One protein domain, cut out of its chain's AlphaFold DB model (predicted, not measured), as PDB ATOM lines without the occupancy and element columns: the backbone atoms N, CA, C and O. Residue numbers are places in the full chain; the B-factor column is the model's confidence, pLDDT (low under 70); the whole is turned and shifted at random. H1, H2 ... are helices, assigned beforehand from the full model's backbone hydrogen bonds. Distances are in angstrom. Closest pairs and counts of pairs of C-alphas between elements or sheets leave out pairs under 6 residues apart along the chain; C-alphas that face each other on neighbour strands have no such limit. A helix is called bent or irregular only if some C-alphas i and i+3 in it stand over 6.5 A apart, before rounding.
ATOM      1  N   ALA A 377     -11.058  -2.671  39.895       75.62
ATOM      2  CA  ALA A 377     -11.097  -3.119  38.504       75.62
ATOM      3  C   ALA A 377     -12.465  -3.700  38.089       75.62
ATOM      4  O   ALA A 377     -12.955  -3.415  36.992       75.62
ATOM      5  N   ASN A 378     -13.110  -4.477  38.962       76.12
ATOM      6  CA  ASN A 378     -14.425  -5.055  38.693       76.12
ATOM      7  C   ASN A 378     -15.551  -4.019  38.805       76.12
ATOM      8  O   ASN A 378     -16.453  -4.036  37.966       76.12
ATOM      9  N   ARG A 379     -15.470  -3.069  39.749       82.19
ATOM     10  CA  ARG A 379     -16.416  -1.936  39.828       82.19
ATOM     11  C   ARG A 379     -16.365  -1.079  38.566       82.19
ATOM     12  O   ARG A 379     -17.398  -0.771  37.976       82.19
ATOM     13  N   ILE A 380     -15.162  -0.771  38.081       85.12
ATOM     14  CA  ILE A 380     -14.960  -0.020  36.834       85.12
ATOM     15  C   ILE A 380     -15.488  -0.800  35.624       85.12
ATOM     16  O   ILE A 380     -16.116  -0.219  34.734       85.12
ATOM     17  N   LYS A 381     -15.276  -2.121  35.583       85.19
ATOM     18  CA  LYS A 381     -15.826  -2.986  34.531       85.19
ATOM     19  C   LYS A 381     -17.359  -2.982  34.536       85.19
ATOM     20  O   LYS A 381     -17.954  -2.860  33.467       85.19
ATOM     21  N   ALA A 382     -17.982  -3.063  35.712       85.06
ATOM     22  CA  ALA A 382     -19.433  -2.994  35.873       85.06
ATOM     23  C   ALA A 382     -19.995  -1.621  35.459       85.06
ATOM     24  O   ALA A 382     -20.969  -1.569  34.712       85.06
ATOM     25  N   LEU A 383     -19.337  -0.515  35.830       88.75
ATOM     26  CA  LEU A 383     -19.725   0.832  35.384       88.75
ATOM     27  C   LEU A 383     -19.701   0.977  33.864       88.75
ATOM     28  O   LEU A 383     -20.644   1.494  33.271       88.75
ATOM     29  N   ARG A 384     -18.638   0.499  33.208       90.69
ATOM     30  CA  ARG A 384     -18.532   0.561  31.742       90.69
ATOM     31  C   ARG A 384     -19.587  -0.302  31.044       90.69
ATOM     32  O   ARG A 384     -20.110   0.113  30.007       90.69
ATOM     33  N   ALA A 385     -19.928  -1.460  31.613       88.19
ATOM     34  CA  ALA A 385     -21.029  -2.286  31.123       88.19
ATOM     35  C   ALA A 385     -22.370  -1.545  31.242       88.19
ATOM     36  O   ALA A 385     -23.067  -1.393  30.240       88.19
ATOM     37  N   LEU A 386     -22.654  -0.957  32.408       89.19
ATOM     38  CA  LEU A 386     -23.859  -0.163  32.644       89.19
ATOM     39  C   LEU A 386     -23.968   1.026  31.676       89.19
ATOM     40  O   LEU A 386     -25.021   1.242  31.083       89.19
ATOM     41  N   PHE A 387     -22.880   1.767  31.430       92.62
ATOM     42  CA  PHE A 387     -22.892   2.866  30.451       92.62
ATOM     43  C   PHE A 387     -23.179   2.389  29.025       92.62
ATOM     44  O   PHE A 387     -23.803   3.115  28.249       92.62
ATOM     45  N   SER A 388     -22.719   1.186  28.673       89.44
ATOM     46  CA  SER A 388     -22.976   0.584  27.363       89.44
ATOM     47  C   SER A 388     -24.443   0.187  27.215       89.44
ATOM     48  O   SER A 388     -25.049   0.511  26.198       89.44
ATOM     49  N   GLU A 389     -25.036  -0.425  28.240       88.06
ATOM     50  CA  GLU A 389     -26.466  -0.764  28.265       88.06
ATOM     51  C   GLU A 389     -27.337   0.494  28.183       88.06
ATOM     52  O   GLU A 389     -28.198   0.606  27.314       88.06
ATOM     53  N   MET A 390     -27.032   1.499  29.007       88.19
ATOM     54  CA  MET A 390     -27.720   2.792  29.016       88.19
ATOM     55  C   MET A 390     -27.655   3.525  27.668       88.19
ATOM     56  O   MET A 390     -28.548   4.297  27.327       88.19
ATOM     57  N   LYS A 391     -26.585   3.328  26.896       88.44
ATOM     58  CA  LYS A 391     -26.415   3.954  25.579       88.44
ATOM     59  C   LYS A 391     -27.311   3.312  24.516       88.44
ATOM     60  O   LYS A 391     -27.697   3.995  23.558       88.44
ATOM     61  N   GLU A 392     -27.587   2.019  24.648       88.19
ATOM     62  CA  GLU A 392     -28.444   1.275  23.725       88.19
ATOM     63  C   GLU A 392     -29.926   1.393  24.109       88.19
ATOM     64  O   GLU A 392     -30.762   1.545  23.218       88.19
ATOM     65  N   ASP A 393     -30.239   1.441  25.407       84.69
ATOM     66  CA  ASP A 393     -31.596   1.615  25.927       84.69
ATOM     67  C   ASP A 393     -31.742   2.909  26.748       84.69
ATOM     68  O   ASP A 393     -31.334   3.005  27.907       84.69
ATOM     69  N   GLN A 394     -32.392   3.910  26.145       80.44
ATOM     70  CA  GLN A 394     -32.662   5.197  26.789       80.44
ATOM     71  C   GLN A 394     -33.715   5.101  27.915       80.44
ATOM     72  O   GLN A 394     -33.834   6.012  28.735       80.44
ATOM     73  N   SER A 395     -34.506   4.023  27.956       77.25
ATOM     74  CA  SER A 395     -35.531   3.799  28.981       77.25
ATOM     75  C   SER A 395     -35.003   3.083  30.228       77.25
ATOM     76  O   SER A 395     -35.703   3.040  31.240       77.25
ATOM     77  N   LEU A 396     -33.763   2.582  30.181       80.06
ATOM     78  CA  LEU A 396     -33.124   1.880  31.287       80.06
ATOM     79  C   LEU A 396     -32.943   2.804  32.501       80.06
ATOM     80  O   LEU A 396     -32.276   3.842  32.419       80.06
ATOM     81  N   ILE A 397     -33.502   2.388  33.640       76.00
ATOM     82  CA  ILE A 397     -33.325   3.041  34.939       76.00
ATOM     83  C   ILE A 397     -32.252   2.260  35.713       76.00
ATOM     84  O   ILE A 397     -32.502   1.104  36.053       76.00
ATOM     85  N   PRO A 398     -31.076   2.856  35.998       75.31
ATOM     86  CA  PRO A 398     -30.021   2.193  36.761       75.31
ATOM     87  C   PRO A 398     -30.523   1.753  38.138       75.31
ATOM     88  O   PRO A 398     -31.056   2.577  38.885       75.31
ATOM     89  N   SER A 399     -30.332   0.478  38.484       70.25
ATOM     90  CA  SER A 399     -30.736  -0.069  39.783       70.25
ATOM     91  C   SER A 399     -29.532  -0.460  40.655       70.25
ATOM     92  O   SER A 399     -28.456  -0.777  40.132       70.25
ATOM     93  N   PRO A 400     -29.706  -0.516  41.991       62.53
ATOM     94  CA  PRO A 400     -28.690  -1.050  42.899       62.53
ATOM     95  C   PRO A 400     -28.300  -2.508  42.604       62.53
ATOM     96  O   PRO A 400     -27.234  -2.944  43.019       62.53
ATOM     97  N   GLU A 401     -29.122  -3.270  41.875       67.06
ATOM     98  CA  GLU A 401     -28.795  -4.648  41.482       67.06
ATOM     99  C   GLU A 401     -27.695  -4.700  40.412       67.06
ATOM    100  O   GLU A 401     -26.865  -5.607  40.424       67.06
ATOM    101  N   GLN A 402     -27.657  -3.717  39.503       68.06
ATOM    102  CA  GLN A 402     -26.669  -3.648  38.419       68.06
ATOM    103  C   GLN A 402     -25.336  -3.042  38.880       68.06
ATOM    104  O   GLN A 402     -24.275  -3.405  38.372       68.06
ATOM    105  N   ALA A 403     -25.382  -2.113  39.838       72.12
ATOM    106  CA  ALA A 403     -24.208  -1.430  40.374       72.12
ATOM    107  C   ALA A 403     -24.357  -1.170  41.890       72.12
ATOM    108  O   ALA A 403     -24.571  -0.030  42.303       72.12
ATOM    109  N   PRO A 404     -24.215  -2.207  42.740       64.06
ATOM    110  CA  PRO A 404     -24.471  -2.119  44.188       64.06
ATOM    111  C   PRO A 404     -23.475  -1.241  44.956       64.06
ATOM    112  O   PRO A 404     -23.713  -0.900  46.110       64.06
ATOM    113  N   PHE A 405     -22.352  -0.883  44.332       73.19
ATOM    114  CA  PHE A 405     -21.331   0.002  44.894       73.19
ATOM    115  C   PHE A 405     -21.621   1.492  44.657       73.19
ATOM    116  O   PHE A 405     -20.872   2.329  45.156       73.19
ATOM    117  N   LEU A 406     -22.656   1.835  43.879       75.12
ATOM    118  CA  LEU A 406     -23.073   3.218  43.668       75.12
ATOM    119  C   LEU A 406     -24.042   3.661  44.761       75.12
ATOM    120  O   LEU A 406     -25.001   2.963  45.085       75.12
ATOM    121  N   ILE A 407     -23.825   4.866  45.284       73.94
ATOM    122  CA  ILE A 407     -24.779   5.505  46.191       73.94
ATOM    123  C   ILE A 407     -25.975   6.062  45.408       73.94
ATOM    124  O   ILE A 407     -25.896   6.336  44.209       73.94
ATOM    125  N   GLU A 408     -27.085   6.303  46.102       72.44
ATOM    126  CA  GLU A 408     -28.335   6.800  45.505       72.44
ATOM    127  C   GLU A 408     -28.138   8.079  44.668       72.44
ATOM    128  O   GLU A 408     -28.728   8.247  43.600       72.44
ATOM    129  N   LYS A 409     -27.243   8.970  45.112       78.06
ATOM    130  CA  LYS A 409     -26.869  10.191  44.385       78.06
ATOM    131  C   LYS A 409     -26.342   9.897  42.974       78.06
ATOM    132  O   LYS A 409     -26.688  10.620  42.038       78.06
ATOM    133  N   ASP A 410     -25.533   8.856  42.818       82.25
ATOM    134  CA  ASP A 410     -24.894   8.503  41.550       82.25
ATOM    135  C   ASP A 410     -25.869   7.788  40.615       82.25
ATOM    136  O   ASP A 410     -25.909   8.080  39.418       82.25
ATOM    137  N   LEU A 411     -26.732   6.929  41.165       80.62
ATOM    138  CA  LEU A 411     -27.837   6.316  40.420       80.62
ATOM    139  C   LEU A 411     -28.796   7.389  39.876       80.62
ATOM    140  O   LEU A 411     -29.151   7.370  38.696       80.62
ATOM    141  N   ASN A 412     -29.130   8.392  40.692       77.75
ATOM    142  CA  ASN A 412     -29.948   9.536  40.284       77.75
ATOM    143  C   ASN A 412     -29.266  10.399  39.208       77.75
ATOM    144  O   ASN A 412     -29.931  10.879  38.283       77.75
ATOM    145  N   LEU A 413     -27.942  10.584  39.289       85.00
ATOM    146  CA  LEU A 413     -27.168  11.274  38.254       85.00
ATOM    147  C   LEU A 413     -27.232  10.519  36.918       85.00
ATOM    148  O   LEU A 413     -27.510  11.133  35.886       85.00
ATOM    149  N   LEU A 414     -27.031   9.200  36.930       88.19
ATOM    150  CA  LEU A 414     -27.097   8.353  35.736       88.19
ATOM    151  C   LEU A 414     -28.509   8.319  35.128       88.19
ATOM    152  O   LEU A 414     -28.662   8.488  33.917       88.19
ATOM    153  N   ALA A 415     -29.554   8.220  35.950       83.38
ATOM    154  CA  ALA A 415     -30.936   8.338  35.486       83.38
ATOM    155  C   ALA A 415     -31.215   9.713  34.844       83.38
ATOM    156  O   ALA A 415     -31.914   9.819  33.833       83.38
ATOM    157  N   ALA A 416     -30.634  10.791  35.381       83.19
ATOM    158  CA  ALA A 416     -30.762  12.124  34.799       83.19
ATOM    159  C   ALA A 416     -30.042  12.256  33.441       83.19
ATOM    160  O   ALA A 416     -30.538  12.975  32.568       83.19
ATOM    161  N   VAL A 417     -28.931  11.539  33.218       88.31
ATOM    162  CA  VAL A 417     -28.230  11.493  31.916       88.31
ATOM    163  C   VAL A 417     -29.137  10.947  30.806       88.31
ATOM    164  O   VAL A 417     -29.132  11.487  29.697       88.31
ATOM    165  N   GLN A 418     -29.999   9.966  31.091       84.50
ATOM    166  CA  GLN A 418     -30.947   9.422  30.102       84.50
ATOM    167  C   GLN A 418     -31.983  10.445  29.609       84.50
ATOM    168  O   GLN A 418     -32.523  10.355  28.501       84.50
ATOM    169  N   ARG A 419     -32.240  11.488  30.408       85.25
ATOM    170  CA  ARG A 419     -33.230  12.534  30.109       85.25
ATOM    171  C   ARG A 419     -32.688  13.650  29.212       85.25
ATOM    172  O   ARG A 419     -33.469  14.520  28.822       85.25
ATOM    173  N   ILE A 420     -31.395  13.640  28.870       87.62
ATOM    174  CA  ILE A 420     -30.739  14.705  28.091       87.62
ATOM    175  C   ILE A 420     -31.457  14.956  26.765       87.62
ATOM    176  O   ILE A 420     -31.790  16.100  26.464       87.62
ATOM    177  N   ASP A 421     -31.742  13.914  25.984       86.75
ATOM    178  CA  ASP A 421     -32.311  14.105  24.644       86.75
ATOM    179  C   ASP A 421     -33.760  14.607  24.699       86.75
ATOM    180  O   ASP A 421     -34.138  15.476  23.913       86.75
ATOM    181  N   ASN A 422     -34.530  14.171  25.701       85.12
ATOM    182  CA  ASN A 422     -35.876  14.689  25.965       85.12
ATOM    183  C   ASN A 422     -35.833  16.181  26.333       85.12
ATOM    184  O   ASN A 422     -36.624  16.978  25.825       85.12
ATOM    185  N   MET A 423     -34.880  16.583  27.183       83.81
ATOM    186  CA  MET A 423     -34.694  17.991  27.544       83.81
ATOM    187  C   MET A 423     -34.182  18.826  26.365       83.81
ATOM    188  O   MET A 423     -34.597  19.972  26.209       83.81
ATOM    189  N   ARG A 424     -33.342  18.263  25.491       85.62
ATOM    190  CA  ARG A 424     -32.866  18.929  24.269       85.62
ATOM    191  C   ARG A 424     -33.972  19.161  23.258       85.62
ATOM    192  O   ARG A 424     -34.044  20.253  22.701       85.62
ATOM    193  N   ALA A 425     -34.843  18.176  23.049       83.88
ATOM    194  CA  ALA A 425     -36.004  18.325  22.179       83.88
ATOM    195  C   ALA A 425     -36.949  19.432  22.676       83.88
ATOM    196  O   ALA A 425     -37.514  20.169  21.872       83.88
ATOM    197  N   ARG A 426     -37.086  19.576  24.002       82.19
ATOM    198  CA  ARG A 426     -38.015  20.527  24.626       82.19
ATOM    199  C   ARG A 426     -37.455  21.941  24.810       82.19
ATOM    200  O   ARG A 426     -38.199  22.901  24.652       82.19
ATOM    201  N   PHE A 427     -36.174  22.077  25.150       79.62
ATOM    202  CA  PHE A 427     -35.559  23.347  25.573       79.62
ATOM    203  C   PHE A 427     -34.369  23.785  24.699       79.62
ATOM    204  O   PHE A 427     -33.725  24.800  24.972       79.62
ATOM    205  N   GLY A 428     -34.057  23.048  23.627       78.75
ATOM    206  CA  GLY A 428     -33.042  23.434  22.648       78.75
ATOM    207  C   GLY A 428     -31.652  23.610  23.265       78.75
ATOM    208  O   GLY A 428     -31.144  22.716  23.934       78.75
ATOM    209  N   GLY A 429     -31.012  24.756  23.019       72.50
ATOM    210  CA  GLY A 429     -29.657  25.063  23.499       72.50
ATOM    211  C   GLY A 429     -29.536  25.319  25.006       72.50
ATOM    212  O   GLY A 429     -28.416  25.402  25.494       72.50
ATOM    213  N   GLU A 430     -30.650  25.420  25.738       77.81
ATOM    214  CA  GLU A 430     -30.661  25.693  27.184       77.81
ATOM    215  C   GLU A 430     -30.994  24.462  28.043       77.81
ATOM    216  O   GLU A 430     -31.205  24.574  29.249       77.81
ATOM    217  N   TRP A 431     -31.032  23.275  27.434       82.25
ATOM    218  CA  TRP A 431     -31.436  22.018  28.071       82.25
ATOM    219  C   TRP A 431     -30.706  21.706  29.387       82.25
ATOM    220  O   TRP A 431     -31.304  21.155  30.311       82.25
ATOM    221  N   SER A 432     -29.428  22.076  29.489       80.19
ATOM    222  CA  SER A 432     -28.571  21.796  30.641       80.19
ATOM    223  C   SER A 432     -29.019  22.547  31.901       80.19
ATOM    224  O   SER A 432     -28.923  21.994  32.994       80.19
ATOM    225  N   LYS A 433     -29.615  23.744  31.768       81.00
ATOM    226  CA  LYS A 433     -30.162  24.519  32.902       81.00
ATOM    227  C   LYS A 433     -31.276  23.769  33.642       81.00
ATOM    228  O   LYS A 433     -31.503  24.012  34.823       81.00
ATOM    229  N   HIS A 434     -31.966  22.858  32.955       80.81
ATOM    230  CA  HIS A 434     -33.059  22.056  33.512       80.81
ATOM    231  C   HIS A 434     -32.595  20.713  34.099       80.81
ATOM    232  O   HIS A 434     -33.418  19.970  34.631       80.81
ATOM    233  N   LEU A 435     -31.295  20.403  34.029       83.44
ATOM    234  CA  LEU A 435     -30.668  19.241  34.664       83.44
ATOM    235  C   LEU A 435     -29.342  19.661  35.335       83.44
ATOM    236  O   LEU A 435     -28.274  19.311  34.832       83.44
ATOM    237  N   PRO A 436     -29.369  20.383  36.473       80.12
ATOM    238  CA  PRO A 436     -28.162  20.970  37.074       80.12
ATOM    239  C   PRO A 436     -27.058  19.950  37.397       80.12
ATOM    240  O   PRO A 436     -25.880  20.205  37.161       80.12
ATOM    241  N   ALA A 437     -27.432  18.756  37.874       76.25
ATOM    242  CA  ALA A 437     -26.485  17.676  38.157       76.25
ATOM    243  C   ALA A 437     -25.788  17.166  36.880       76.25
ATOM    244  O   ALA A 437     -24.573  16.979  36.854       76.25
ATOM    245  N   VAL A 438     -26.545  17.031  35.787       85.25
ATOM    246  CA  VAL A 438     -26.016  16.635  34.474       85.25
ATOM    247  C   VAL A 438     -25.196  17.761  33.851       85.25
ATOM    248  O   VAL A 438     -24.190  17.495  33.207       85.25
ATOM    249  N   GLN A 439     -25.573  19.023  34.062       84.31
ATOM    250  CA  GLN A 439     -24.796  20.176  33.611       84.31
ATOM    251  C   GLN A 439     -23.409  20.206  34.261       84.31
ATOM    252  O   GLN A 439     -22.417  20.426  33.564       84.31
ATOM    253  N   ASN A 440     -23.332  19.942  35.568       83.62
ATOM    254  CA  ASN A 440     -22.065  19.845  36.289       83.62
ATOM    255  C   ASN A 440     -21.223  18.670  35.782       83.62
ATOM    256  O   ASN A 440     -20.043  18.855  35.496       83.62
ATOM    257  N   LEU A 441     -21.841  17.501  35.579       87.00
ATOM    258  CA  LEU A 441     -21.179  16.347  34.971       87.00
ATOM    259  C   LEU A 441     -20.637  16.685  33.576       87.00
ATOM    260  O   LEU A 441     -19.466  16.474  33.305       87.00
ATOM    261  N   VAL A 442     -21.440  17.271  32.690       86.06
ATOM    262  CA  VAL A 442     -21.028  17.624  31.320       86.06
ATOM    263  C   VAL A 442     -19.916  18.671  31.308       86.06
ATOM    264  O   VAL A 442     -19.042  18.620  30.442       86.06
ATOM    265  N   ARG A 443     -19.908  19.595  32.275       85.62
ATOM    266  CA  ARG A 443     -18.805  20.542  32.471       85.62
ATOM    267  C   ARG A 443     -17.526  19.839  32.900       85.62
ATOM    268  O   ARG A 443     -16.495  20.037  32.266       85.62
ATOM    269  N   TYR A 444     -17.625  18.951  33.880       84.50
ATOM    270  CA  TYR A 444     -16.510  18.120  34.310       84.50
ATOM    271  C   TYR A 444     -15.964  17.253  33.160       84.50
ATOM    272  O   TYR A 444     -14.755  17.196  32.942       84.50
ATOM    273  N   LEU A 445     -16.842  16.653  32.348       85.31
ATOM    274  CA  LEU A 445     -16.467  15.875  31.163       85.31
ATOM    275  C   LEU A 445     -15.832  16.739  30.068       85.31
ATOM    276  O   LEU A 445     -14.938  16.274  29.368       85.31
ATOM    277  N   TYR A 446     -16.266  17.990  29.898       84.44
ATOM    278  CA  TYR A 446     -15.605  18.923  28.989       84.44
ATOM    279  C   TYR A 446     -14.164  19.173  29.436       84.44
ATOM    280  O   TYR A 446     -13.257  19.097  28.614       84.44
ATOM    281  N   GLU A 447     -13.934  19.417  30.719       81.38
ATOM    282  CA  GLU A 447     -12.602  19.719  31.252       81.38
ATOM    283  C   GLU A 447     -11.664  18.498  31.244       81.38
ATOM    284  O   GLU A 447     -10.471  18.660  31.002       81.38
ATOM    285  N   ASN A 448     -12.207  17.282  31.394       74.69
ATOM    286  CA  ASN A 448     -11.431  16.047  31.591       74.69
ATOM    287  C   ASN A 448     -11.509  15.033  30.426       74.69
ATOM    288  O   ASN A 448     -11.144  13.867  30.583       74.69
ATOM    289  N   ARG A 449     -12.000  15.426  29.240       72.62
ATOM    290  CA  ARG A 449     -12.124  14.501  28.091       72.62
ATOM    291  C   ARG A 449     -10.757  14.073  27.516       72.62
ATOM    292  O   ARG A 449      -9.875  14.920  27.379       72.62
ATOM    293  N   PRO A 450     -10.613  12.828  27.012       60.62
ATOM    294  CA  PRO A 450      -9.341  12.309  26.483       60.62
ATOM    295  C   PRO A 450      -8.765  13.071  25.274       60.62
ATOM    296  O   PRO A 450      -7.569  13.013  25.009       60.62
ATOM    297  N   THR A 451      -9.603  13.780  24.508       62.19
ATOM    298  CA  THR A 451      -9.191  14.591  23.348       62.19
ATOM    299  C   THR A 451      -9.629  16.046  23.525       62.19
ATOM    300  O   THR A 451     -10.755  16.446  23.204       62.19
ATOM    301  N   ALA A 452      -8.719  16.881  24.028       57.50
ATOM    302  CA  ALA A 452      -8.906  18.324  24.170       57.50
ATOM    303  C   ALA A 452      -8.836  19.039  22.801       57.50
ATOM    304  O   ALA A 452      -7.893  19.753  22.483       57.50
ATOM    305  N   GLY A 453      -9.836  18.822  21.944       58.81
ATOM    306  CA  GLY A 453      -9.970  19.546  20.677       58.81
ATOM    307  C   GLY A 453     -10.439  20.995  20.869       58.81
ATOM    308  O   GLY A 453     -11.119  21.302  21.848       58.81
ATOM    309  N   THR A 454     -10.160  21.843  19.875       60.00
ATOM    310  CA  THR A 454     -10.448  23.293  19.708       60.00
ATOM    311  C   THR A 454     -11.925  23.735  19.830       60.00
ATOM    312  O   THR A 454     -12.288  24.851  19.458       60.00
ATOM    313  N   THR A 455     -12.810  22.880  20.349       72.88
ATOM    314  CA  THR A 455     -14.253  23.131  20.466       72.88
ATOM    315  C   THR A 455     -14.555  24.003  21.686       72.88
ATOM    316  O   THR A 455     -14.289  23.618  22.826       72.88
ATOM    317  N   LYS A 456     -15.158  25.176  21.457       80.62
ATOM    318  CA  LYS A 456     -15.639  26.068  22.528       80.62
ATOM    319  C   LYS A 456     -16.773  25.403  23.326       80.62
ATOM    320  O   LYS A 456     -17.585  24.694  22.734       80.62
ATOM    321  N   TRP A 457     -16.870  25.689  24.630       81.06
ATOM    322  CA  TRP A 457     -17.910  25.167  25.542       81.06
ATOM    323  C   TRP A 457     -19.322  25.199  24.935       81.06
ATOM    324  O   TRP A 457     -20.010  24.183  24.903       81.06
ATOM    325  N   SER A 458     -19.714  26.330  24.342       75.06
ATOM    326  CA  SER A 458     -21.041  26.511  23.736       75.06
ATOM    327  C   SER A 458     -21.338  25.548  22.580       75.06
ATOM    328  O   SER A 458     -22.485  25.162  22.364       75.06
ATOM    329  N   GLN A 459     -20.317  25.131  21.827       78.00
ATOM    330  CA  GLN A 459     -20.468  24.136  20.765       78.00
ATOM    331  C   GLN A 459     -20.480  22.706  21.313       78.00
ATOM    332  O   GLN A 459     -21.144  21.846  20.737       78.00
ATOM    333  N   PHE A 460     -19.766  22.455  22.409       82.75
ATOM    334  CA  PHE A 460     -19.724  21.156  23.073       82.75
ATOM    335  C   PHE A 460     -21.055  20.839  23.769       82.75
ATOM    336  O   PHE A 460     -21.680  19.822  23.473       82.75
ATOM    337  N   GLU A 461     -21.554  21.764  24.589       82.31
ATOM    338  CA  GLU A 461     -22.837  21.657  25.300       82.31
ATOM    339  C   GLU A 461     -24.011  21.441  24.332       82.31
ATOM    340  O   GLU A 461     -24.895  20.615  24.566       82.31
ATOM    341  N   ARG A 462     -23.987  22.112  23.173       78.25
ATOM    342  CA  ARG A 462     -25.020  21.960  22.140       78.25
ATOM    343  C   ARG A 462     -24.995  20.589  21.449       78.25
ATOM    344  O   ARG A 462     -26.022  20.186  20.900       78.25
ATOM    345  N   LYS A 463     -23.860  19.879  21.449       77.56
ATOM    346  CA  LYS A 463     -23.682  18.563  20.804       77.56
ATOM    347  C   LYS A 463     -23.918  17.373  21.742       77.56
ATOM    348  O   LYS A 463     -24.096  16.265  21.243       77.56
ATOM    349  N   CYS A 464     -23.965  17.587  23.055       85.25
ATOM    350  CA  CYS A 464     -24.126  16.524  24.046       85.25
ATOM    351  C   CYS A 464     -25.516  15.865  23.967       85.25
ATOM    352  O   CYS A 464     -26.494  16.422  24.450       85.25
ATOM    353  N   THR A 465     -25.624  14.688  23.343       89.06
ATOM    354  CA  THR A 465     -26.747  13.747  23.550       89.06
ATOM    355  C   THR A 465     -26.488  12.870  24.776       89.06
ATOM    356  O   THR A 465     -25.341  12.793  25.223       89.06
ATOM    357  N   HIS A 466     -27.494  12.135  25.269       89.12
ATOM    358  CA  HIS A 466     -27.250  11.092  26.285       89.12
ATOM    359  C   HIS A 466     -26.174  10.095  25.811       89.12
ATOM    360  O   HIS A 466     -25.205   9.845  26.526       89.12
ATOM    361  N   LYS A 467     -26.243   9.648  24.544       90.31
ATOM    362  CA  LYS A 467     -25.217   8.783  23.929       90.31
ATOM    363  C   LYS A 467     -23.832   9.428  23.895       90.31
ATOM    364  O   LYS A 467     -22.830   8.741  24.068       90.31
ATOM    365  N   HIS A 468     -23.754  10.736  23.648       88.00
ATOM    366  CA  HIS A 468     -22.487  11.467  23.634       88.00
ATOM    367  C   HIS A 468     -21.858  11.499  25.030       88.00
ATOM    368  O   HIS A 468     -20.670  11.226  25.163       88.00
ATOM    369  N   VAL A 469     -22.661  11.767  26.063       89.00
ATOM    370  CA  VAL A 469     -22.214  11.788  27.464       89.00
ATOM    371  C   VAL A 469     -21.750  10.402  27.916       89.00
ATOM    372  O   VAL A 469     -20.625  10.274  28.392       89.00
ATOM    373  N   LEU A 470     -22.544   9.354  27.668       91.00
ATOM    374  CA  LEU A 470     -22.199   7.973  28.031       91.00
ATOM    375  C   LEU A 470     -20.945   7.465  27.299       91.00
ATOM    376  O   LEU A 470     -20.118   6.788  27.901       91.00
ATOM    377  N   ASN A 471     -20.739   7.849  26.032       89.12
ATOM    378  CA  ASN A 471     -19.507   7.524  25.299       89.12
ATOM    379  C   ASN A 471     -18.262   8.167  25.926       89.12
ATOM    380  O   ASN A 471     -17.209   7.531  25.994       89.12
ATOM    381  N   ILE A 472     -18.360   9.424  26.373       87.81
ATOM    382  CA  ILE A 472     -17.234  10.089  27.038       87.81
ATOM    383  C   ILE A 472     -16.971   9.397  28.376       87.81
ATOM    384  O   ILE A 472     -15.839   9.001  28.623       87.81
ATOM    385  N   MET A 473     -18.010   9.151  29.181       88.81
ATOM    386  CA  MET A 473     -17.886   8.450  30.468       88.81
ATOM    387  C   MET A 473     -17.268   7.052  30.323       88.81
ATOM    388  O   MET A 473     -16.391   6.684  31.099       88.81
ATOM    389  N   HIS A 474     -17.647   6.299  29.287       88.38
ATOM    390  CA  HIS A 474     -17.091   4.975  28.999       88.38
ATOM    391  C   HIS A 474     -15.577   5.003  28.710       88.38
ATOM    392  O   HIS A 474     -14.877   4.018  28.949       88.38
ATOM    393  N   THR A 475     -15.058   6.122  28.195       86.19
ATOM    394  CA  THR A 475     -13.657   6.277  27.758       86.19
ATOM    395  C   THR A 475     -12.781   7.060  28.739       86.19
ATOM    396  O   THR A 475     -11.601   7.265  28.457       86.19
ATOM    397  N   LEU A 476     -13.322   7.474  29.889       85.31
ATOM    398  CA  LEU A 476     -12.550   8.158  30.925       85.31
ATOM    399  C   LEU A 476     -11.454   7.253  31.534       85.31
ATOM    400  O   LEU A 476     -11.649   6.029  31.638       85.31
ATOM    401  N   PRO A 477     -10.321   7.846  31.968       86.62
ATOM    402  CA  PRO A 477      -9.322   7.168  32.791       86.62
ATOM    403  C   PRO A 477      -9.926   6.601  34.082       86.62
ATOM    404  O   PRO A 477     -10.933   7.105  34.581       86.62
ATOM    405  N   VAL A 478      -9.304   5.545  34.617       81.31
ATOM    406  CA  VAL A 478      -9.777   4.850  35.827       81.31
ATOM    407  C   VAL A 478      -9.825   5.801  37.019       81.31
ATOM    408  O   VAL A 478     -10.878   5.902  37.635       81.31
ATOM    409  N   ASP A 479      -8.762   6.567  37.252       80.25
ATOM    410  CA  ASP A 479      -8.658   7.531  38.356       80.25
ATOM    411  C   ASP A 479      -9.769   8.595  38.287       80.25
ATOM    412  O   ASP A 479     -10.394   8.946  39.280       80.25
ATOM    413  N   THR A 480     -10.118   9.043  37.077       81.25
ATOM    414  CA  THR A 480     -11.207  10.008  36.868       81.25
ATOM    415  C   THR A 480     -12.580   9.408  37.178       81.25
ATOM    416  O   THR A 480     -13.445  10.090  37.718       81.25
ATOM    417  N   LEU A 481     -12.811   8.136  36.832       84.12
ATOM    418  CA  LEU A 481     -14.046   7.427  37.197       84.12
ATOM    419  C   LEU A 481     -14.106   7.136  38.697       84.12
ATOM    420  O   LEU A 481     -15.181   7.197  39.290       84.12
ATOM    421  N   GLN A 482     -12.956   6.837  39.288       81.44
ATOM    422  CA  GLN A 482     -12.796   6.609  40.710       81.44
ATOM    423  C   GLN A 482     -13.173   7.859  41.510       81.44
ATOM    424  O   GLN A 482     -14.010   7.767  42.404       81.44
ATOM    425  N   ASP A 483     -12.660   9.026  41.122       79.06
ATOM    426  CA  ASP A 483     -12.996  10.304  41.749       79.06
ATOM    427  C   ASP A 483     -14.463  10.690  41.523       79.06
ATOM    428  O   ASP A 483     -15.164  11.091  42.456       79.06
ATOM    429  N   LEU A 484     -14.956  10.543  40.286       80.88
ATOM    430  CA  LEU A 484     -16.313  10.948  39.908       80.88
ATOM    431  C   LEU A 484     -17.398  10.191  40.689       80.88
ATOM    432  O   LEU A 484     -18.420  10.788  41.024       80.88
ATOM    433  N   PHE A 485     -17.165   8.908  40.979       82.75
ATOM    434  CA  PHE A 485     -18.089   8.030  41.709       82.75
ATOM    435  C   PHE A 485     -17.609   7.677  43.125       82.75
ATOM    436  O   PHE A 485     -18.178   6.798  43.765       82.75
ATOM    437  N   SER A 486     -16.562   8.346  43.625       76.94
ATOM    438  CA  SER A 486     -16.002   8.116  44.968       76.94
ATOM    439  C   SER A 486     -15.706   6.635  45.273       76.94
ATOM    440  O   SER A 486     -16.017   6.128  46.352       76.94
TER     441      SER A 486
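AT A GLANCE: This is residues 377 to 486 of the 769 residues of the protein "Putative flagellar protein FliS" of Selenomonas sp. oral taxon 137 str. F0430 (UniProt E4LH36). What is the shape? Helix H6 is at the core between H1 on one side and H4 on the other, while H2 meets the first residues of H4 and H6 at a corner. H3 and H5 are side by side at one end of the long axis, and H7 is at the other, near the first turns of H1. What is it made of? The printed part has 110 residues, with seven named helices, H1 to H7 in chain order, and no named strand: the class is all helix, with mostly crossed packing. It is compact, with a radius of gyration of the C-alphas of 13.4 A, and spans 35 by 29 by 22 A.

IN THESE COORDINATES: Where do the first helices run? H1, residues 377 to 392, begins with C-alpha 377 at (-11.097, -3.119, 38.504) and is 23.2 A long. H2 is residues 408 to 418, 15.8 A. H3, residues 420 to 434, is irregular: C-alphas 426 and 429 are 9.6 A apart. Where do the others run? H4 is residues 436 to 448, 18.3 A, and H5 is residues 457 to 463. H6, residues 466 to 475, is 14.5 A long. H7, residues 478 to 484, ends with C-alpha 484 at (-16.313, 10.948, 39.908).

HOW THE PARTS SIT: What does H1 touch? With residues 384 to 391 alone it touches H6, closest at the C-alphas of Lys 391 and Lys 467, 5.2 A, at a shallow tilt of 24 degrees, opposite ways. With Ile 380 alone it only just touches H7, with 3 pairs of C-alphas within 8 A, the closest being those of Ile 380 and Val 478, 7.2 A. What does the hub, H4, touch? It touches H2, about perpendicular at 82 degrees, the closest C-alphas being those of Val 417 and Val 438, 6.2 A. It touches H6 at a steep tilt of 43 degrees, the same way, with Val 442 and Val 469 closest, C-alphas 7.1 A apart. H3 and H4 touch only at the corner, and only just, with 3 pairs of C-alphas within 8 A, closest at Ser 432 and Gln 439, 5.1 A. How do the backbones run? Every O i to N i+4 pair is within hydrogen-bond range in H1, H2, H4, H5, H6 and H7; in H3 it is 5 of 11, beside 6 of 12 O i to N i+3 pairs.

THE WHOLE: How far does it reach? The two C-alphas farthest apart are those of Glu 401 and Thr 454, 39.9 A. Is it continuous? The printed part has no cut; the link from H1 to H2, 15 residues, is long. Where is confidence low? Residues 400 to 402, 404 and 450 to 454 have pLDDT under 70.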